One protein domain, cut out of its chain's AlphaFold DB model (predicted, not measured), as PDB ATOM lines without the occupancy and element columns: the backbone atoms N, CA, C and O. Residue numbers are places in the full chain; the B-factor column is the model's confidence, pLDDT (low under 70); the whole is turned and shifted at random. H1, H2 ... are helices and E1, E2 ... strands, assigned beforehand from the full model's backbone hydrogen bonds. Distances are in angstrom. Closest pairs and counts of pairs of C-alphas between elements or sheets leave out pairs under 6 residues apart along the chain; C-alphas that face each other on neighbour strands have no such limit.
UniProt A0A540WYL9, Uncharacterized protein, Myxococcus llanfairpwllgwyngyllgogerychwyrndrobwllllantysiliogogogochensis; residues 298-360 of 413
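This is residues 298 to 360 of the 413 residues of an uncharacterized protein of Myxococcus llanfairpwllgwyngyllgogerychwyrndrobwllllantysiliogogogochensis (UniProt A0A540WYL9). Little regular structure: this is a rod made mostly of loops, with one loop closed by a short pairing at each end and the small hairpin E1 and E2, with the short helix H1 near it, in the middle. The printed part has 63 residues, with H1, E1 and E2 in that order, class mixed; the two strands are antiparallel. It is only just loose, close to extended, with a radius of gyration of the C-alphas of 15.4 A and spans of 52 by 16 by 15 A.

Residues 299 to 300 pair antiparallel with 309 to 310. H1, residues 316 to 319, begins at C-alpha 316 (20.636, 55.978, -39.208). E1 is residues 327 to 329, 6.9 A long. E2, residues 335 to 337, 6.8 A long, ends at C-alpha 337 (19.329, 49.581, -45.021). Residues 346 to 347 pair antiparallel with 356 to 357.

E1 and E2 form a hairpin at 150 degrees, with N 328 and O 336 2.9 A apart, within hydrogen-bond range. The closest C-alphas of H1 and E2, Ser 316 and Tyr 336, are 6.4 A apart. H1 is too short for an O i to N i+4 pair; its one O i to N i+3 pair is within range.

The C-alphas farthest apart, Asn 307 and Pro 360, are 52.5 A apart. The printed part has no cut, the link E1 to E2 is tight, and no printed residue is under 70 in pLDDT.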
ATOM      1  N   GLN A 298       5.846  52.654 -29.121       92.19
ATOM      2  CA  GLN A 298       5.688  53.947 -28.455       92.19
ATOM      3  C   GLN A 298       5.726  53.807 -26.933       92.19
ATOM      4  O   GLN A 298       5.206  52.851 -26.360       92.19
ATOM      5  N   THR A 299       6.282  54.815 -26.267       91.94
ATOM      6  CA  THR A 299       6.246  54.953 -24.809       91.94
ATOM      7  C   THR A 299       5.642  56.300 -24.433       91.94
ATOM      8  O   THR A 299       5.606  57.239 -25.239       91.94
ATOM      9  N   CYS A 300       5.129  56.413 -23.207       93.25
ATOM     10  CA  CYS A 300       4.541  57.667 -22.758       93.25
ATOM     11  C   CYS A 300       5.627  58.732 -22.578       93.25
ATOM     12  O   CYS A 300       6.531  58.564 -21.764       93.25
ATOM     13  N   GLY A 301       5.562  59.809 -23.362       91.81
ATOM     14  CA  GLY A 301       6.633  60.802 -23.442       91.81
ATOM     15  C   GLY A 301       7.785  60.428 -24.380       91.81
ATOM     16  O   GLY A 301       8.687  61.240 -24.577       91.81
ATOM     17  N   GLY A 302       7.756  59.249 -25.011       90.75
ATOM     18  CA  GLY A 302       8.862  58.729 -25.823       90.75
ATOM     19  C   GLY A 302       9.174  59.535 -27.085       90.75
ATOM     20  O   GLY A 302      10.264  59.411 -27.639       90.75
ATOM     21  N   GLY A 303       8.245  60.386 -27.534       90.62
ATOM     22  CA  GLY A 303       8.435  61.321 -28.650       90.62
ATOM     23  C   GLY A 303       8.899  62.722 -28.229       90.62
ATOM     24  O   GLY A 303       8.818  63.646 -29.031       90.62
ATOM     25  N   GLY A 304       9.299  62.917 -26.967       90.06
ATOM     26  CA  GLY A 304       9.756  64.210 -26.437       90.06
ATOM     27  C   GLY A 304       8.646  65.131 -25.914       90.06
ATOM     28  O   GLY A 304       8.943  66.171 -25.334       90.06
ATOM     29  N   SER A 305       7.374  64.752 -26.067       92.31
ATOM     30  CA  SER A 305       6.222  65.491 -25.528       92.31
ATOM     31  C   SER A 305       5.658  64.791 -24.284       92.31
ATOM     32  O   SER A 305       5.151  63.678 -24.418       92.31
ATOM     33  N   PRO A 306       5.693  65.406 -23.084       92.69
ATOM     34  CA  PRO A 306       5.180  64.789 -21.860       92.69
ATOM     35  C   PRO A 306       3.708  64.387 -21.978       92.69
ATOM     36  O   PRO A 306       2.898  65.165 -22.496       92.69
ATOM     37  N   ASN A 307       3.368  63.206 -21.454       92.44
ATOM     38  CA  ASN A 307       2.008  62.652 -21.446       92.44
ATOM     39  C   ASN A 307       1.396  62.448 -22.848       92.44
ATOM     40  O   ASN A 307       0.175  62.389 -23.001       92.44
ATOM     41  N   VAL A 308       2.248  62.336 -23.873       93.88
ATOM     42  CA  VAL A 308       1.854  61.972 -25.237       93.88
ATOM     43  C   VAL A 308       2.615  60.724 -25.672       93.88
ATOM     44  O   VAL A 308       3.839  60.652 -25.531       93.88
ATOM     45  N   CYS A 309       1.901  59.731 -26.196       94.00
ATOM     46  CA  CYS A 309       2.502  58.547 -26.790       94.00
ATOM     47  C   CYS A 309       3.346  58.939 -27.996       94.00
ATOM     48  O   CYS A 309       2.876  59.582 -28.934       94.00
ATOM     49  N   GLY A 310       4.604  58.523 -27.975       92.88
ATOM     50  CA  GLY A 310       5.520  58.764 -29.072       92.88
ATOM     51  C   GLY A 310       6.738  57.866 -28.977       92.88
ATOM     52  O   GLY A 310       6.930  57.135 -28.009       92.88
ATOM     53  N   CYS A 311       7.565  57.926 -30.006       94.00
ATOM     54  CA  CYS A 311       8.827  57.215 -30.072       94.00
ATOM     55  C   CYS A 311       9.843  58.116 -30.765       94.00
ATOM     56  O   CYS A 311       9.504  58.815 -31.722       94.00
ATOM     57  N   THR A 312      11.076  58.108 -30.276       94.00
ATOM     58  CA  THR A 312      12.184  58.832 -30.895       94.00
ATOM     59  C   THR A 312      12.999  57.851 -31.721       94.00
ATOM     60  O   THR A 312      13.526  56.879 -31.183       94.00
ATOM     61  N   ILE A 313      13.091  58.099 -33.030       93.94
ATOM     62  CA  ILE A 313      13.848  57.233 -33.938       93.94
ATOM     63  C   ILE A 313      15.335  57.255 -33.587       93.94
ATOM     64  O   ILE A 313      15.915  58.311 -33.330       93.94
ATOM     65  N   ILE A 314      15.969  56.087 -33.632       92.81
ATOM     66  CA  ILE A 314      17.425  55.980 -33.574       92.81
ATOM     67  C   ILE A 314      17.963  56.505 -34.912       92.81
ATOM     68  O   ILE A 314      17.578  55.966 -35.948       92.81
ATOM     69  N   PRO A 315      18.838  57.528 -34.950       94.31
ATOM     70  CA  PRO A 315      19.376  58.036 -36.209       94.31
ATOM     71  C   PRO A 315      20.111  56.946 -36.996       94.31
ATOM     72  O   PRO A 315      20.791  56.101 -36.409       94.31
ATOM     73  N   SER A 316      20.040  56.997 -38.329       93.38
ATOM     74  CA  SER A 316      20.636  55.978 -39.208       93.38
ATOM     75  C   SER A 316      22.130  55.760 -38.955       93.38
ATOM     76  O   SER A 316      22.582  54.622 -38.967       93.38
ATOM     77  N   ALA A 317      22.889  56.818 -38.658       93.38
ATOM     78  CA  ALA A 317      24.312  56.721 -38.335       93.38
ATOM     79  C   ALA A 317      24.576  55.850 -37.093       93.38
ATOM     80  O   ALA A 317      25.534  55.083 -37.067       93.38
ATOM     81  N   THR A 318      23.709  55.944 -36.083       95.19
ATOM     82  CA  THR A 318      23.793  55.140 -34.859       95.19
ATOM     83  C   THR A 318      23.258  53.732 -35.095       95.19
ATOM     84  O   THR A 318      23.893  52.766 -34.689       95.19
ATOM     85  N   ALA A 319      22.125  53.597 -35.792       93.81
ATOM     86  CA  ALA A 319      21.521  52.298 -36.088       93.81
ATOM     87  C   ALA A 319      22.411  51.429 -36.999       93.81
ATOM     88  O   ALA A 319      22.502  50.219 -36.807       93.81
ATOM     89  N   CYS A 320      23.103  52.045 -37.961       95.31
ATOM     90  CA  CYS A 320      24.042  51.381 -38.866       95.31
ATOM     91  C   CYS A 320      25.486  51.343 -38.344       95.31
ATOM     92  O   CYS A 320      26.376  50.885 -39.062       95.31
ATOM     93  N   ALA A 321      25.759  51.806 -37.122       95.69
ATOM     94  CA  ALA A 321      27.116  51.803 -36.584       95.69
ATOM     95  C   ALA A 321      27.674  50.367 -36.518       95.69
ATOM     96  O   ALA A 321      27.094  49.479 -35.894       95.69
ATOM     97  N   GLY A 322      28.804  50.134 -37.194       92.56
ATOM     98  CA  GLY A 322      29.439  48.815 -37.279       92.56
ATOM     99  C   GLY A 322      28.705  47.797 -38.162       92.56
ATOM    100  O   GLY A 322      29.073  46.624 -38.148       92.56
ATOM    101  N   LYS A 323      27.680  48.214 -38.917       95.62
ATOM    102  CA  LYS A 323      26.933  47.381 -39.869       95.62
ATOM    103  C   LYS A 323      27.218  47.842 -41.296       95.62
ATOM    104  O   LYS A 323      27.306  49.039 -41.549       95.62
ATOM    105  N   ASN A 324      27.359  46.905 -42.228       94.12
ATOM    106  CA  ASN A 324      27.617  47.208 -43.644       94.12
ATOM    107  C   ASN A 324      26.744  46.388 -44.615       94.12
ATOM    108  O   ASN A 324      26.978  46.412 -45.825       94.12
ATOM    109  N   CYS A 325      25.717  45.699 -44.100       95.94
ATOM    110  CA  CYS A 325      24.669  45.104 -44.919       95.94
ATOM    111  C   CYS A 325      23.333  44.907 -44.188       95.94
ATOM    112  O   CYS A 325      23.258  44.837 -42.958       95.94
ATOM    113  N   GLY A 326      22.275  44.717 -44.980       94.38
ATOM    114  CA  GLY A 326      20.955  44.303 -44.501       94.38
ATOM    115  C   GLY A 326      20.171  45.425 -43.821       94.38
ATOM    116  O   GLY A 326      20.605  46.578 -43.788       94.38
ATOM    117  N   SER A 327      19.000  45.075 -43.288       94.81
ATOM    118  CA  SER A 327      18.107  46.027 -42.625       94.81
ATOM    119  C   SER A 327      18.265  45.992 -41.107       94.81
ATOM    120  O   SER A 327      18.381  44.920 -40.514       94.81
ATOM    121  N   VAL A 328      18.227  47.165 -40.479       94.75
ATOM    122  CA  VAL A 328      18.215  47.351 -39.020       94.75
ATOM    123  C   VAL A 328      17.009  48.194 -38.620       94.75
ATOM    124  O   VAL A 328      16.601  49.081 -39.367       94.75
ATOM    125  N   SER A 329      16.424  47.932 -37.453       93.50
ATOM    126  CA  SER A 329      15.284  48.708 -36.946       93.50
ATOM    127  C   SER A 329      15.701  50.131 -36.565       93.50
ATOM    128  O   SER A 329      16.775  50.340 -36.003       93.50
ATOM    129  N   ASN A 330      14.831  51.110 -36.816       92.56
ATOM    130  CA  ASN A 330      14.989  52.479 -36.322       92.56
ATOM    131  C   ASN A 330      14.467  52.665 -34.883       92.56
ATOM    132  O   ASN A 330      14.406  53.792 -34.397       92.56
ATOM    133  N   GLY A 331      14.038  51.585 -34.220       91.12
ATOM    134  CA  GLY A 331      13.476  51.609 -32.868       91.12
ATOM    135  C   GLY A 331      12.006  52.034 -32.789       91.12
ATOM    136  O   GLY A 331      11.386  51.826 -31.755       91.12
ATOM    137  N   CYS A 332      11.421  52.550 -33.875       93.69
ATOM    138  CA  CYS A 332      10.039  53.035 -33.935       93.69
ATOM    139  C   CYS A 332       9.221  52.378 -35.063       93.69
ATOM    140  O   CYS A 332       8.363  53.015 -35.668       93.69
ATOM    141  N   GLY A 333       9.501  51.105 -35.364       90.00
ATOM    142  CA  GLY A 333       8.748  50.298 -36.338       90.00
ATOM    143  C   GLY A 333       9.173  50.471 -37.800       90.00
ATOM    144  O   GLY A 333       8.695  49.736 -38.658       90.00
ATOM    145  N   GLY A 334      10.092  51.393 -38.093       91.38
ATOM    146  CA  GLY A 334      10.746  51.508 -39.396       91.38
ATOM    147  C   GLY A 334      12.105  50.811 -39.424       91.38
ATOM    148  O   GLY A 334      12.607  50.335 -38.404       91.38
ATOM    149  N   SER A 335      12.740  50.784 -40.594       93.94
ATOM    150  CA  SER A 335      14.064  50.183 -40.770       93.94
ATOM    151  C   SER A 335      14.966  51.003 -41.686       93.94
ATOM    152  O   SER A 335      14.484  51.628 -42.630       93.94
ATOM    153  N   TYR A 336      16.274  50.935 -41.455       95.44
ATOM    154  CA  TYR A 336      17.311  51.443 -42.352       95.44
ATOM    155  C   TYR A 336      18.025  50.293 -43.050       95.44
ATOM    156  O   TYR A 336      18.221  49.243 -42.447       95.44
ATOM    157  N   VAL A 337      18.461  50.513 -44.291       95.81
ATOM    158  CA  VAL A 337      19.329  49.581 -45.021       95.81
ATOM    159  C   VAL A 337      20.770  50.059 -44.890       95.81
ATOM    160  O   VAL A 337      21.114  51.136 -45.376       95.81
ATOM    161  N   CYS A 338      21.617  49.266 -44.240       93.94
ATOM    162  CA  CYS A 338      22.992  49.643 -43.919       93.94
ATOM    163  C   CYS A 338      23.992  49.134 -44.962       93.94
ATOM    164  O   CYS A 338      25.009  48.562 -44.597       93.94
ATOM    165  N   GLY A 339      23.710  49.321 -46.253       92.75
ATOM    166  CA  GLY A 339      24.569  48.859 -47.350       92.75
ATOM    167  C   GLY A 339      24.243  47.450 -47.860       92.75
ATOM    168  O   GLY A 339      23.220  46.853 -47.515       92.75
ATOM    169  N   SER A 340      25.116  46.929 -48.721       94.31
ATOM    170  CA  SER A 340      24.954  45.644 -49.407       94.31
ATOM    171  C   SER A 340      26.299  44.949 -49.591       94.31
ATOM    172  O   SER A 340      27.300  45.604 -49.879       94.31
ATOM    173  N   CYS A 341      26.308  43.621 -49.488       94.75
ATOM    174  CA  CYS A 341      27.509  42.834 -49.748       94.75
ATOM    175  C   CYS A 341      27.760  42.667 -51.246       94.75
ATOM    176  O   CYS A 341      26.825  42.612 -52.044       94.75
ATOM    177  N   SER A 342      29.035  42.572 -51.612       91.12
ATOM    178  CA  SER A 342      29.498  42.296 -52.968       91.12
ATOM    179  C   SER A 342      30.382  41.046 -52.997       91.12
ATOM    180  O   SER A 342      30.958  40.639 -51.980       91.12
ATOM    181  N   GLY A 343      30.493  40.433 -54.178       89.38
ATOM    182  CA  GLY A 343      31.272  39.210 -54.382       89.38
ATOM    183  C   GLY A 343      30.658  38.000 -53.677       89.38
ATOM    184  O   GLY A 343      29.446  37.818 -53.692       89.38
ATOM    185  N   VAL A 344      31.508  37.176 -53.060       88.75
ATOM    186  CA  VAL A 344      31.114  35.934 -52.363       88.75
ATOM    187  C   VAL A 344      30.561  36.164 -50.950       88.75
ATOM    188  O   VAL A 344      30.144  35.223 -50.283       88.75
ATOM    189  N   ASN A 345      30.567  37.408 -50.463       92.38
ATOM    190  CA  ASN A 345      30.092  37.719 -49.121       92.38
ATOM    191  C   ASN A 345      28.565  37.742 -49.066       92.38
ATOM    192  O   ASN A 345      27.910  38.384 -49.889       92.38
ATOM    193  N   SER A 346      28.006  37.137 -48.026       93.81
ATOM    194  CA  SER A 346      26.590  37.229 -47.685       93.81
ATOM    195  C   SER A 346      26.403  38.037 -46.400       93.81
ATOM    196  O   SER A 346      27.315  38.182 -45.577       93.81
ATOM    197  N   CYS A 347      25.220  38.628 -46.226       95.62
ATOM    198  CA  CYS A 347      24.962  39.442 -45.047       95.62
ATOM    199  C   CYS A 347      24.794  38.561 -43.808       95.62
ATOM    200  O   CYS A 347      23.886  37.739 -43.761       95.62
ATOM    201  N   GLY A 348      25.670  38.724 -42.814       93.31
ATOM    202  CA  GLY A 348      25.761  37.792 -41.689       93.31
ATOM    203  C   GLY A 348      26.605  36.550 -41.975       93.31
ATOM    204  O   GLY A 348      26.811  35.743 -41.073       93.31
ATOM    205  N   GLY A 349      27.144  36.412 -43.191       91.38
ATOM    206  CA  GLY A 349      27.844  35.210 -43.634       91.38
ATOM    207  C   GLY A 349      29.121  34.902 -42.861       91.38
ATOM    208  O   GLY A 349      29.563  33.771 -42.891       91.38
ATOM    209  N   GLY A 350      29.709  35.861 -42.142       90.38
ATOM    210  CA  GLY A 350      30.867  35.638 -41.261       90.38
ATOM    211  C   GLY A 350      30.507  35.367 -39.794       90.38
ATOM    212  O   GLY A 350      31.355  35.540 -38.925       90.38
ATOM    213  N   GLY A 351      29.242  35.055 -39.487       89.62
ATOM    214  CA  GLY A 351      28.756  34.807 -38.123       89.62
ATOM    215  C   GLY A 351      28.362  36.061 -37.330       89.62
ATOM    216  O   GLY A 351      27.823  35.950 -36.233       89.62
ATOM    217  N   THR A 352      28.575  37.265 -37.877       93.50
ATOM    218  CA  THR A 352      28.156  38.532 -37.250       93.50
ATOM    219  C   THR A 352      26.994  39.158 -38.016       93.50
ATOM    220  O   THR A 352      27.154  39.569 -39.162       93.50
ATOM    221  N   ALA A 353      25.828  39.279 -37.376       93.38
ATOM    222  CA  ALA A 353      24.622  39.834 -37.996       93.38
ATOM    223  C   ALA A 353      24.838  41.253 -38.559       93.38
ATOM    224  O   ALA A 353      25.440  42.113 -37.899       93.38
ATOM    225  N   ASN A 354      24.295  41.498 -39.758       94.19
ATOM    226  CA  ASN A 354      24.381  42.769 -40.493       94.19
ATOM    227  C   ASN A 354      25.813  43.214 -40.854       94.19
ATOM    228  O   ASN A 354      26.054  44.394 -41.129       94.19
ATOM    229  N   VAL A 355      26.764  42.276 -40.866       95.94
ATOM    230  CA  VAL A 355      28.122  42.483 -41.374       95.94
ATOM    231  C   VAL A 355      28.384  41.505 -42.516       95.94
ATOM    232  O   VAL A 355      28.080  40.315 -42.413       95.94
ATOM    233  N   CYS A 356      28.923  42.007 -43.622       95.62
ATOM    234  CA  CYS A 356      29.341  41.195 -44.751       95.62
ATOM    235  C   CYS A 356      30.477  40.274 -44.336       95.62
ATOM    236  O   CYS A 356      31.516  40.722 -43.851       95.62
ATOM    237  N   GLY A 357      30.279  38.990 -44.583       93.81
ATOM    238  CA  GLY A 357      31.312  37.988 -44.425       93.81
ATOM    239  C   GLY A 357      30.941  36.735 -45.192       93.81
ATOM    240  O   GLY A 357      29.903  36.670 -45.852       93.81
ATOM    241  N   CYS A 358      31.793  35.735 -45.090       93.12
ATOM    242  CA  CYS A 358      31.602  34.455 -45.736       93.12
ATOM    243  C   CYS A 358      32.066  33.370 -44.764       93.12
ATOM    244  O   CYS A 358      33.106  33.529 -44.121       93.12
ATOM    245  N   THR A 359      31.277  32.307 -44.622       92.25
ATOM    246  CA  THR A 359      31.650  31.144 -43.815       92.25
ATOM    247  C   THR A 359      32.337  30.173 -44.763       92.25
ATOM    248  O   THR A 359      31.669  29.679 -45.673       92.25
ATOM    249  N   PRO A 360      33.654  29.940 -44.620       90.69
ATOM    250  CA  PRO A 360      34.366  29.042 -45.513       90.69
ATOM    251  C   PRO A 360      33.867  27.616 -45.324       90.69
ATOM    252  O   PRO A 360      33.679  27.166 -44.193       90.69
TER     253      PRO A 360